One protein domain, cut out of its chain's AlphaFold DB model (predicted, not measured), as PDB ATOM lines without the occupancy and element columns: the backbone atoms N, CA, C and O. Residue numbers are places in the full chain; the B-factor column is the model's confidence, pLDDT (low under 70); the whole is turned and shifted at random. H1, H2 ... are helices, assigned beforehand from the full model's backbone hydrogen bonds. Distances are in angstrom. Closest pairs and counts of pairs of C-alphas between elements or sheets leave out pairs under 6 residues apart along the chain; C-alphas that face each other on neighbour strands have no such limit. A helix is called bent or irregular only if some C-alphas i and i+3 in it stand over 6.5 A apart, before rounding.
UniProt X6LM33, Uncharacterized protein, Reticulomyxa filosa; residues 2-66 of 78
ATOM      1  N   GLU A   2     134.364 286.108 298.431       77.81
ATOM      2  CA  GLU A   2     135.261 284.985 298.763       77.81
ATOM      3  C   GLU A   2     136.187 284.529 297.617       77.81
ATOM      4  O   GLU A   2     137.374 284.300 297.832       77.81
ATOM      5  N   LEU A   3     135.678 284.454 296.383       77.25
ATOM      6  CA  LEU A   3     136.471 284.056 295.212       77.25
ATOM      7  C   LEU A   3     137.610 285.043 294.913       77.25
ATOM      8  O   LEU A   3     138.714 284.636 294.563       77.25
ATOM      9  N   LEU A   4     137.346 286.341 295.092       80.38
ATOM     10  CA  LEU A   4     138.342 287.393 294.900       80.38
ATOM     11  C   LEU A   4     139.420 287.326 295.990       80.38
ATOM     12  O   LEU A   4     140.599 287.477 295.700       80.38
ATOM     13  N   PHE A   5     139.031 287.013 297.228       84.69
ATOM     14  CA  PHE A   5     139.979 286.787 298.316       84.69
ATOM     15  C   PHE A   5     140.873 285.564 298.056       84.69
ATOM     16  O   PHE A   5     142.093 285.651 298.183       84.69
ATOM     17  N   LYS A   6     140.292 284.438 297.619       85.94
ATOM     18  CA  LYS A   6     141.048 283.238 297.214       85.94
ATOM     19  C   LYS A   6     142.003 283.530 296.057       85.94
ATOM     20  O   LYS A   6     143.130 283.042 296.068       85.94
ATOM     21  N   PHE A   7     141.571 284.346 295.096       87.25
ATOM     22  CA  PHE A   7     142.410 284.797 293.993       87.25
ATOM     23  C   PHE A   7     143.611 285.617 294.476       87.25
ATOM     24  O   PHE A   7     144.731 285.306 294.084       87.25
ATOM     25  N   GLU A   8     143.403 286.614 295.340       88.38
ATOM     26  CA  GLU A   8     144.499 287.430 295.883       88.38
ATOM     27  C   GLU A   8     145.522 286.557 296.624       88.38
ATOM     28  O   GLU A   8     146.721 286.662 296.379       88.38
ATOM     29  N   GLN A   9     145.066 285.604 297.442       89.69
ATOM     30  CA  GLN A   9     145.961 284.649 298.108       89.69
ATOM     31  C   GLN A   9     146.710 283.756 297.107       89.69
ATOM     32  O   GLN A   9     147.919 283.557 297.220       89.69
ATOM     33  N   TRP A  10     146.009 283.222 296.104       89.06
ATOM     34  CA  TRP A  10     146.607 282.363 295.084       89.06
ATOM     35  C   TRP A  10     147.630 283.104 294.217       89.06
ATOM     36  O   TRP A  10     148.660 282.527 293.867       89.06
ATOM     37  N   LYS A  11     147.371 284.375 293.894       87.19
ATOM     38  CA  LYS A  11     148.206 285.206 293.022       87.19
ATOM     39  C   LYS A  11     149.637 285.343 293.548       87.19
ATOM     40  O   LYS A  11     150.580 285.211 292.768       87.19
ATOM     41  N   PHE A  12     149.790 285.572 294.852       85.50
ATOM     42  CA  PHE A  12     151.098 285.753 295.494       85.50
ATOM     43  C   PHE A  12     151.757 284.445 295.939       85.50
ATOM     44  O   PHE A  12     152.946 284.422 296.254       85.50
ATOM     45  N   ARG A  13     151.012 283.340 295.953       84.88
ATOM     46  CA  ARG A  13     151.534 282.031 296.341       84.88
ATOM     47  C   ARG A  13     152.360 281.409 295.207       84.88
ATOM     48  O   ARG A  13     152.033 281.564 294.033       84.88
ATOM     49  N   ASP A  14     153.424 280.685 295.557       79.75
ATOM     50  CA  ASP A  14     154.197 279.799 294.665       79.75
ATOM     51  C   ASP A  14     154.660 280.429 293.332       79.75
ATOM     52  O   ASP A  14     154.796 279.732 292.317       79.75
ATOM     53  N   ASN A  15     154.898 281.748 293.321       82.19
ATOM     54  CA  ASN A  15     155.243 282.539 292.135       82.19
ATOM     55  C   ASN A  15     154.234 282.397 290.977       82.19
ATOM     56  O   ASN A  15     154.612 282.465 289.803       82.19
ATOM     57  N   ASN A  16     152.946 282.204 291.280       82.56
ATOM     58  CA  ASN A  16     151.902 282.013 290.270       82.56
ATOM     59  C   ASN A  16     151.790 283.193 289.293       82.56
ATOM     60  O   ASN A  16     151.600 282.974 288.096       82.56
ATOM     61  N   GLU A  17     151.998 284.429 289.754       81.44
ATOM     62  CA  GLU A  17     152.048 285.595 288.863       81.44
ATOM     63  C   GLU A  17     153.208 285.520 287.849       81.44
ATOM     64  O   GLU A  17     153.043 285.859 286.675       81.44
ATOM     65  N   GLN A  18     154.379 285.037 288.269       83.56
ATOM     66  CA  GLN A  18     155.540 284.896 287.388       83.56
ATOM     67  C   GLN A  18     155.339 283.753 286.384       83.56
ATOM     68  O   GLN A  18     155.522 283.947 285.182       83.56
ATOM     69  N   LYS A  19     154.845 282.601 286.855       81.31
ATOM     70  CA  LYS A  19     154.438 281.471 285.998       81.31
ATOM     71  C   LYS A  19     153.385 281.892 284.969       81.31
ATOM     72  O   LYS A  19     153.403 281.445 283.823       81.31
ATOM     73  N   TYR A  20     152.469 282.779 285.353       76.38
ATOM     74  CA  TYR A  20     151.515 283.371 284.425       76.38
ATOM     75  C   TYR A  20     152.207 284.222 283.356       76.38
ATOM     76  O   TYR A  20     151.909 284.044 282.173       76.38
ATOM     77  N   LYS A  21     153.142 285.110 283.725       77.19
ATOM     78  CA  LYS A  21     153.887 285.942 282.756       77.19
ATOM     79  C   LYS A  21     154.588 285.080 281.698       77.19
ATOM     80  O   LYS A  21     154.538 285.418 280.517       77.19
ATOM     81  N   GLU A  22     155.116 283.921 282.087       79.81
ATOM     82  CA  GLU A  22     155.724 282.939 281.175       79.81
ATOM     83  C   GLU A  22     154.699 282.277 280.230       79.81
ATOM     84  O   GLU A  22     154.930 282.186 279.021       79.81
ATOM     85  N   LYS A  23     153.516 281.891 280.740       71.75
ATOM     86  CA  LYS A  23     152.408 281.316 279.940       71.75
ATOM     87  C   LYS A  23     151.730 282.340 279.001       71.75
ATOM     88  O   LYS A  23     151.140 281.966 277.983       71.75
ATOM     89  N   THR A  24     151.815 283.637 279.311       68.88
ATOM     90  CA  THR A  24     151.062 284.733 278.656       68.88
ATOM     91  C   THR A  24     151.422 284.958 277.187       68.88
ATOM     92  O   THR A  24     150.578 285.423 276.413       68.88
ATOM     93  N   ASN A  25     152.615 284.551 276.750       63.56
ATOM     94  CA  ASN A  25     153.102 284.865 275.405       63.56
ATOM     95  C   ASN A  25     152.357 284.167 274.253       63.56
ATOM     96  O   ASN A  25     152.375 284.692 273.142       63.56
ATOM     97  N   LYS A  26     151.666 283.037 274.483       62.28
ATOM     98  CA  LYS A  26     151.000 282.283 273.395       62.28
ATOM     99  C   LYS A  26     149.479 282.441 273.314       62.28
ATOM    100  O   LYS A  26     148.938 282.370 272.215       62.28
ATOM    101  N   PHE A  27     148.784 282.665 274.432       55.31
ATOM    102  CA  PHE A  27     147.313 282.559 274.468       55.31
ATOM    103  C   PHE A  27     146.589 283.829 274.948       55.31
ATOM    104  O   PHE A  27     145.452 284.084 274.555       55.31
ATOM    105  N   LEU A  28     147.235 284.659 275.772       58.09
ATOM    106  CA  LEU A  28     146.535 285.669 276.576       58.09
ATOM    107  C   LEU A  28     146.444 287.053 275.923       58.09
ATOM    108  O   LEU A  28     145.489 287.775 276.196       58.09
ATOM    109  N   LYS A  29     147.329 287.385 274.966       58.62
ATOM    110  CA  LYS A  29     147.177 288.594 274.124       58.62
ATOM    111  C   LYS A  29     145.865 288.615 273.316       58.62
ATOM    112  O   LYS A  29     145.469 289.677 272.858       58.62
ATOM    113  N   LYS A  30     145.196 287.465 273.133       62.47
ATOM    114  CA  LYS A  30     143.981 287.333 272.309       62.47
ATOM    115  C   LYS A  30     142.656 287.485 273.071       62.47
ATOM    116  O   LYS A  30     141.626 287.587 272.419       62.47
ATOM    117  N   ARG A  31     142.648 287.452 274.413       64.19
ATOM    118  CA  ARG A  31     141.398 287.466 275.206       64.19
ATOM    119  C   ARG A  31     141.010 288.854 275.708       64.19
ATOM    120  O   ARG A  31     139.865 289.255 275.548       64.19
ATOM    121  N   CYS A  32     141.944 289.568 276.332       68.62
ATOM    122  CA  CYS A  32     141.702 290.888 276.913       68.62
ATOM    123  C   CYS A  32     143.030 291.638 277.079       68.62
ATOM    124  O   CYS A  32     144.044 291.030 277.425       68.62
ATOM    125  N   CYS A  33     143.032 292.959 276.880       72.75
ATOM    126  CA  CYS A  33     144.203 293.812 277.135       72.75
ATOM    127  C   CYS A  33     144.479 294.024 278.637       72.75
ATOM    128  O   CYS A  33     145.484 294.625 279.001       72.75
ATOM    129  N   ASN A  34     143.602 293.536 279.522       80.44
ATOM    130  CA  ASN A  34     143.774 293.602 280.968       80.44
ATOM    131  C   ASN A  34     144.387 292.300 281.501       80.44
ATOM    132  O   ASN A  34     143.734 291.255 281.590       80.44
ATOM    133  N   HIS A  35     145.655 292.382 281.902       79.31
ATOM    134  CA  HIS A  35     146.408 291.241 282.415       79.31
ATOM    135  C   HIS A  35     145.854 290.673 283.728       79.31
ATOM    136  O   HIS A  35     145.946 289.465 283.925       79.31
ATOM    137  N   ASN A  36     145.249 291.496 284.590       80.06
ATOM    138  CA  ASN A  36     144.671 291.021 285.850       80.06
ATOM    139  C   ASN A  36     143.407 290.191 285.605       80.06
ATOM    140  O   ASN A  36     143.239 289.145 286.223       80.06
ATOM    141  N   ILE A  37     142.560 290.608 284.656       81.56
ATOM    142  CA  ILE A  37     141.370 289.835 284.259       81.56
ATOM    143  C   ILE A  37     141.792 288.494 283.661       81.56
ATOM    144  O   ILE A  37     141.273 287.445 284.032       81.56
ATOM    145  N   ASN A  38     142.782 288.512 282.774       81.44
ATOM    146  CA  ASN A  38     143.325 287.298 282.175       81.44
ATOM    147  C   ASN A  38     143.903 286.327 283.225       81.44
ATOM    148  O   ASN A  38     143.653 285.122 283.144       81.44
ATOM    149  N   LEU A  39     144.638 286.840 284.218       83.31
ATOM    150  CA  LEU A  39     145.180 286.057 285.331       83.31
ATOM    151  C   LEU A  39     144.062 285.465 286.200       83.31
ATOM    152  O   LEU A  39     144.109 284.286 286.548       83.31
ATOM    153  N   PHE A  40     143.025 286.252 286.484       83.88
ATOM    154  CA  PHE A  40     141.841 285.794 287.206       83.88
ATOM    155  C   PHE A  40     141.109 284.667 286.462       83.88
ATOM    156  O   PHE A  40     140.763 283.655 287.065       83.88
ATOM    157  N   CYS A  41     140.936 284.772 285.142       79.94
ATOM    158  CA  CYS A  41     140.316 283.708 284.348       79.94
ATOM    159  C   CYS A  41     141.113 282.395 284.381       79.94
ATOM    160  O   CYS A  41     140.512 281.323 284.370       79.94
ATOM    161  N   ILE A  42     142.448 282.462 284.418       81.62
ATOM    162  CA  ILE A  42     143.287 281.264 284.561       81.62
ATOM    163  C   ILE A  42     143.122 280.648 285.943       81.62
ATOM    164  O   ILE A  42     142.915 279.444 286.022       81.62
ATOM    165  N   PHE A  43     143.148 281.453 287.006       85.56
ATOM    166  CA  PHE A  43     142.876 280.972 288.361       85.56
ATOM    167  C   PHE A  43     141.538 280.227 288.430       85.56
ATOM    168  O   PHE A  43     141.470 279.094 288.904       85.56
ATOM    169  N   VAL A  44     140.481 280.836 287.892       83.19
ATOM    170  CA  VAL A  44     139.150 280.234 287.895       83.19
ATOM    171  C   VAL A  44     139.133 278.909 287.118       83.19
ATOM    172  O   VAL A  44     138.538 277.946 287.586       83.19
ATOM    173  N   ALA A  45     139.817 278.824 285.973       80.06
ATOM    174  CA  ALA A  45     139.846 277.614 285.151       80.06
ATOM    175  C   ALA A  45     140.735 276.489 285.712       80.06
ATOM    176  O   ALA A  45     140.323 275.334 285.708       80.06
ATOM    177  N   GLU A  46     141.951 276.807 286.166       78.69
ATOM    178  CA  GLU A  46     142.937 275.815 286.625       78.69
ATOM    179  C   GLU A  46     142.675 275.355 288.065       78.69
ATOM    180  O   GLU A  46     142.990 274.217 288.406       78.69
ATOM    181  N   ILE A  47     142.127 276.226 288.917       80.94
ATOM    182  CA  ILE A  47     142.032 275.965 290.358       80.94
ATOM    183  C   ILE A  47     140.595 275.771 290.796       80.94
ATOM    184  O   ILE A  47     140.303 274.811 291.501       80.94
ATOM    185  N   GLU A  48     139.704 276.685 290.428       76.00
ATOM    186  CA  GLU A  48     138.350 276.654 290.973       76.00
ATOM    187  C   GLU A  48     137.491 275.641 290.221       76.00
ATOM    188  O   GLU A  48     137.021 274.697 290.842       76.00
ATOM    189  N   PHE A  49     137.381 275.711 288.893       78.25
ATOM    190  CA  PHE A  49     136.599 274.727 288.129       78.25
ATOM    191  C   PHE A  49     137.171 273.313 288.156       78.25
ATOM    192  O   PHE A  49     136.408 272.365 288.031       78.25
ATOM    193  N   ALA A  50     138.471 273.137 288.398       78.06
ATOM    194  CA  ALA A  50     139.042 271.806 288.606       78.06
ATOM    195  C   ALA A  50     138.458 271.085 289.842       78.06
ATOM    196  O   ALA A  50     138.536 269.862 289.928       78.06
ATOM    197  N   LYS A  51     137.872 271.828 290.792       78.00
ATOM    198  CA  LYS A  51     137.242 271.289 292.008       78.00
ATOM    199  C   LYS A  51     135.745 271.020 291.849       78.00
ATOM    200  O   LYS A  51     135.146 270.461 292.762       78.00
ATOM    201  N   TYR A  52     135.145 271.442 290.739       78.81
ATOM    202  CA  TYR A  52     133.700 271.444 290.543       78.81
ATOM    203  C   TYR A  52     133.305 270.604 289.333       78.81
ATOM    204  O   TYR A  52     134.012 270.525 288.328       78.81
ATOM    205  N   THR A  53     132.119 270.016 289.395       84.56
ATOM    206  CA  THR A  53     131.476 269.437 288.216       84.56
ATOM    207  C   THR A  53     131.145 270.525 287.188       84.56
ATOM    208  O   THR A  53     131.139 271.727 287.480       84.56
ATOM    209  N   SER A  54     130.826 270.120 285.959       77.62
ATOM    210  CA  SER A  54     130.395 271.049 284.906       77.62
ATOM    211  C   SER A  54     129.150 271.855 285.307       77.62
ATOM    212  O   SER A  54     129.073 273.046 285.004       77.62
ATOM    213  N   ILE A  55     128.213 271.239 286.037       79.69
ATOM    214  CA  ILE A  55     126.979 271.877 286.527       79.69
ATOM    215  C   ILE A  55     127.287 272.915 287.614       79.69
ATOM    216  O   ILE A  55     126.798 274.045 287.555       79.69
ATOM    217  N   GLU A  56     128.127 272.568 288.588       81.50
ATOM    218  CA  GLU A  56     128.542 273.491 289.654       81.50
ATOM    219  C   GLU A  56     129.354 274.663 289.092       81.50
ATOM    220  O   GLU A  56     129.115 275.816 289.452       81.50
ATOM    221  N   SER A  57     130.243 274.390 288.134       79.38
ATOM    222  CA  SER A  57     131.012 275.414 287.423       79.38
ATOM    223  C   SER A  57     130.095 276.391 286.678       79.38
ATOM    224  O   SER A  57     130.245 277.608 286.809       79.38
ATOM    225  N   ALA A  58     129.096 275.883 285.947       77.00
ATOM    226  CA  ALA A  58     128.105 276.707 285.251       77.00
ATOM    227  C   ALA A  58     127.259 277.553 286.221       77.00
ATOM    228  O   ALA A  58     126.987 278.730 285.958       77.00
ATOM    229  N   THR A  59     126.896 276.983 287.371       78.62
ATOM    230  CA  THR A  59     126.162 277.683 288.436       78.62
ATOM    231  C   THR A  59     127.005 278.814 289.034       78.62
ATOM    232  O   THR A  59     126.521 279.941 289.177       78.62
ATOM    233  N   LEU A  60     128.289 278.556 289.310       75.12
ATOM    234  CA  LEU A  60     129.229 279.537 289.854       75.12
ATOM    235  C   LEU A  60     129.459 280.706 288.886       75.12
ATOM    236  O   LEU A  60     129.444 281.860 289.314       75.12
ATOM    237  N   ILE A  61     129.626 280.426 287.587       74.31
ATOM    238  CA  ILE A  61     129.766 281.458 286.544       74.31
ATOM    239  C   ILE A  61     128.519 282.334 286.497       74.31
ATOM    240  O   ILE A  61     128.634 283.556 286.556       74.31
ATOM    241  N   THR A  62     127.341 281.719 286.412       70.94
ATOM    242  CA  THR A  62     126.068 282.445 286.308       70.94
ATOM    243  C   THR A  62     125.845 283.355 287.517       70.94
ATOM    244  O   THR A  62     125.440 284.505 287.358       70.94
ATOM    245  N   THR A  63     126.185 282.867 288.713       68.88
ATOM    246  CA  THR A  63     125.992 283.585 289.981       68.88
ATOM    247  C   THR A  63     127.013 284.709 290.188       68.88
ATOM    248  O   THR A  63     126.636 285.803 290.598       68.88
ATOM    249  N   ASN A  64     128.299 284.471 289.894       65.75
ATOM    250  CA  ASN A  64     129.374 285.435 290.170       65.75
ATOM    251  C   ASN A  64     129.646 286.415 289.024       65.75
ATOM    252  O   ASN A  64     129.957 287.574 289.283       65.75
ATOM    253  N   ASN A  65     129.562 285.958 287.773       65.44
ATOM    254  CA  ASN A  65     129.860 286.784 286.598       65.44
ATOM    255  C   ASN A  65     128.607 287.420 285.995       65.44
ATOM    256  O   ASN A  65     128.717 288.109 284.987       65.44
ATOM    257  N   GLY A  66     127.441 287.203 286.613       58.53
ATOM    258  CA  GLY A  66     126.214 287.913 286.297       58.53
ATOM    259  C   GLY A  66     125.856 287.829 284.820       58.53
ATOM    260  O   GLY A  66     125.975 288.807 284.089       58.53
TER     261      GLY A  66
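AT A GLANCE: This is residues 2 to 66 of the 78 residues of an uncharacterized protein of Reticulomyxa filosa (UniProt X6LM33). A long helix bent into an L, H1, frames one side of the domain, and a second helix, H2, lies in the opening of the L and crosses both of its arms, H1a and H1b. H2 is kinked, and after a tight link a short helix, H3, folds back beside the last part of H2, near H2 alone and apart from both arms of the L; the contacts between the parts are few. The printed part has 65 residues, with three named helices in the order H1, H2, H3 and no named strand, and its class is all helix. It is compact, with a radius of gyration of the C-alphas of 12.3 A, and its C-alphas span 31 by 26 by 18 A.

HOW THE PARTS SIT: H1, residues 2 to 30, was assigned as one helix by its hydrogen bonds but is bent: C-alphas 14 and 17 are 8.5 A apart. Its arms are H1a, residues 2 to 14, and H1b, residues 17 to 30, at a steep tilt of 67 degrees, opposite ways. The arms are close but not clearly touching, with the closest C-alphas, those of Lys 11 and Glu 17, 5.7 A apart. H2, residues 35 to 51, only just touches H1a, with 3 pairs of C-alphas within 8 A, through residues 7 to 10 of H1a and 40 to 43 of H2. Their closest C-alphas, those of Phe 7 and Phe 43, are 6.8 A apart, and the lines are about perpendicular, at 81 degrees. H2 also only just touches H1b, again with 3 pairs within 8 A, through its residues 38 to 39. Here the closest C-alphas are those of Leu 28 and Asn 38, 6.7 A apart, and the lines are about perpendicular, at 76 degrees. H3, residues 54 to 64, is close to H2 but not clearly touching it: the closest C-alphas, those of Phe 49 and Ser 57, are 5.7 A apart, at a steep tilt of 40 degrees, opposite ways. H3 is apart from H1a and from H1b. In H3 every O i to N i+4 pair is within hydrogen-bond range, against 7 of 9 in H1a, 5 of 10 in H1b and 10 of 13 in H2.

IN THESE COORDINATES: H1a begins at C-alpha 2 at (135.261, 284.985, 298.763) and is 20.1 A long; it is irregular, with C-alphas 11 and 14 8.2 A apart. H1b is 18.5 A long and irregular, with C-alphas 26 and 29 7.4 A apart. H2 begins at C-alpha 35 at (146.408, 291.241, 282.415) and is 24.0 A long. It has a kink of 29 degrees near residue 45 and is only just irregular, with C-alphas 46 and 49 6.6 A apart. H3, 15.4 A long, ends at C-alpha 64 at (129.374, 285.435, 290.170).

THE WHOLE: The two C-alphas farthest apart, those of Gln 18 and Ile 55, are 31.4 A apart. The printed part has no cut, and the links from H1 to H2 and from H2 to H3 are tight. The mean pLDDT of the printed part is 77.2, and residues 24 to 32 and 63 to 66 are under 70.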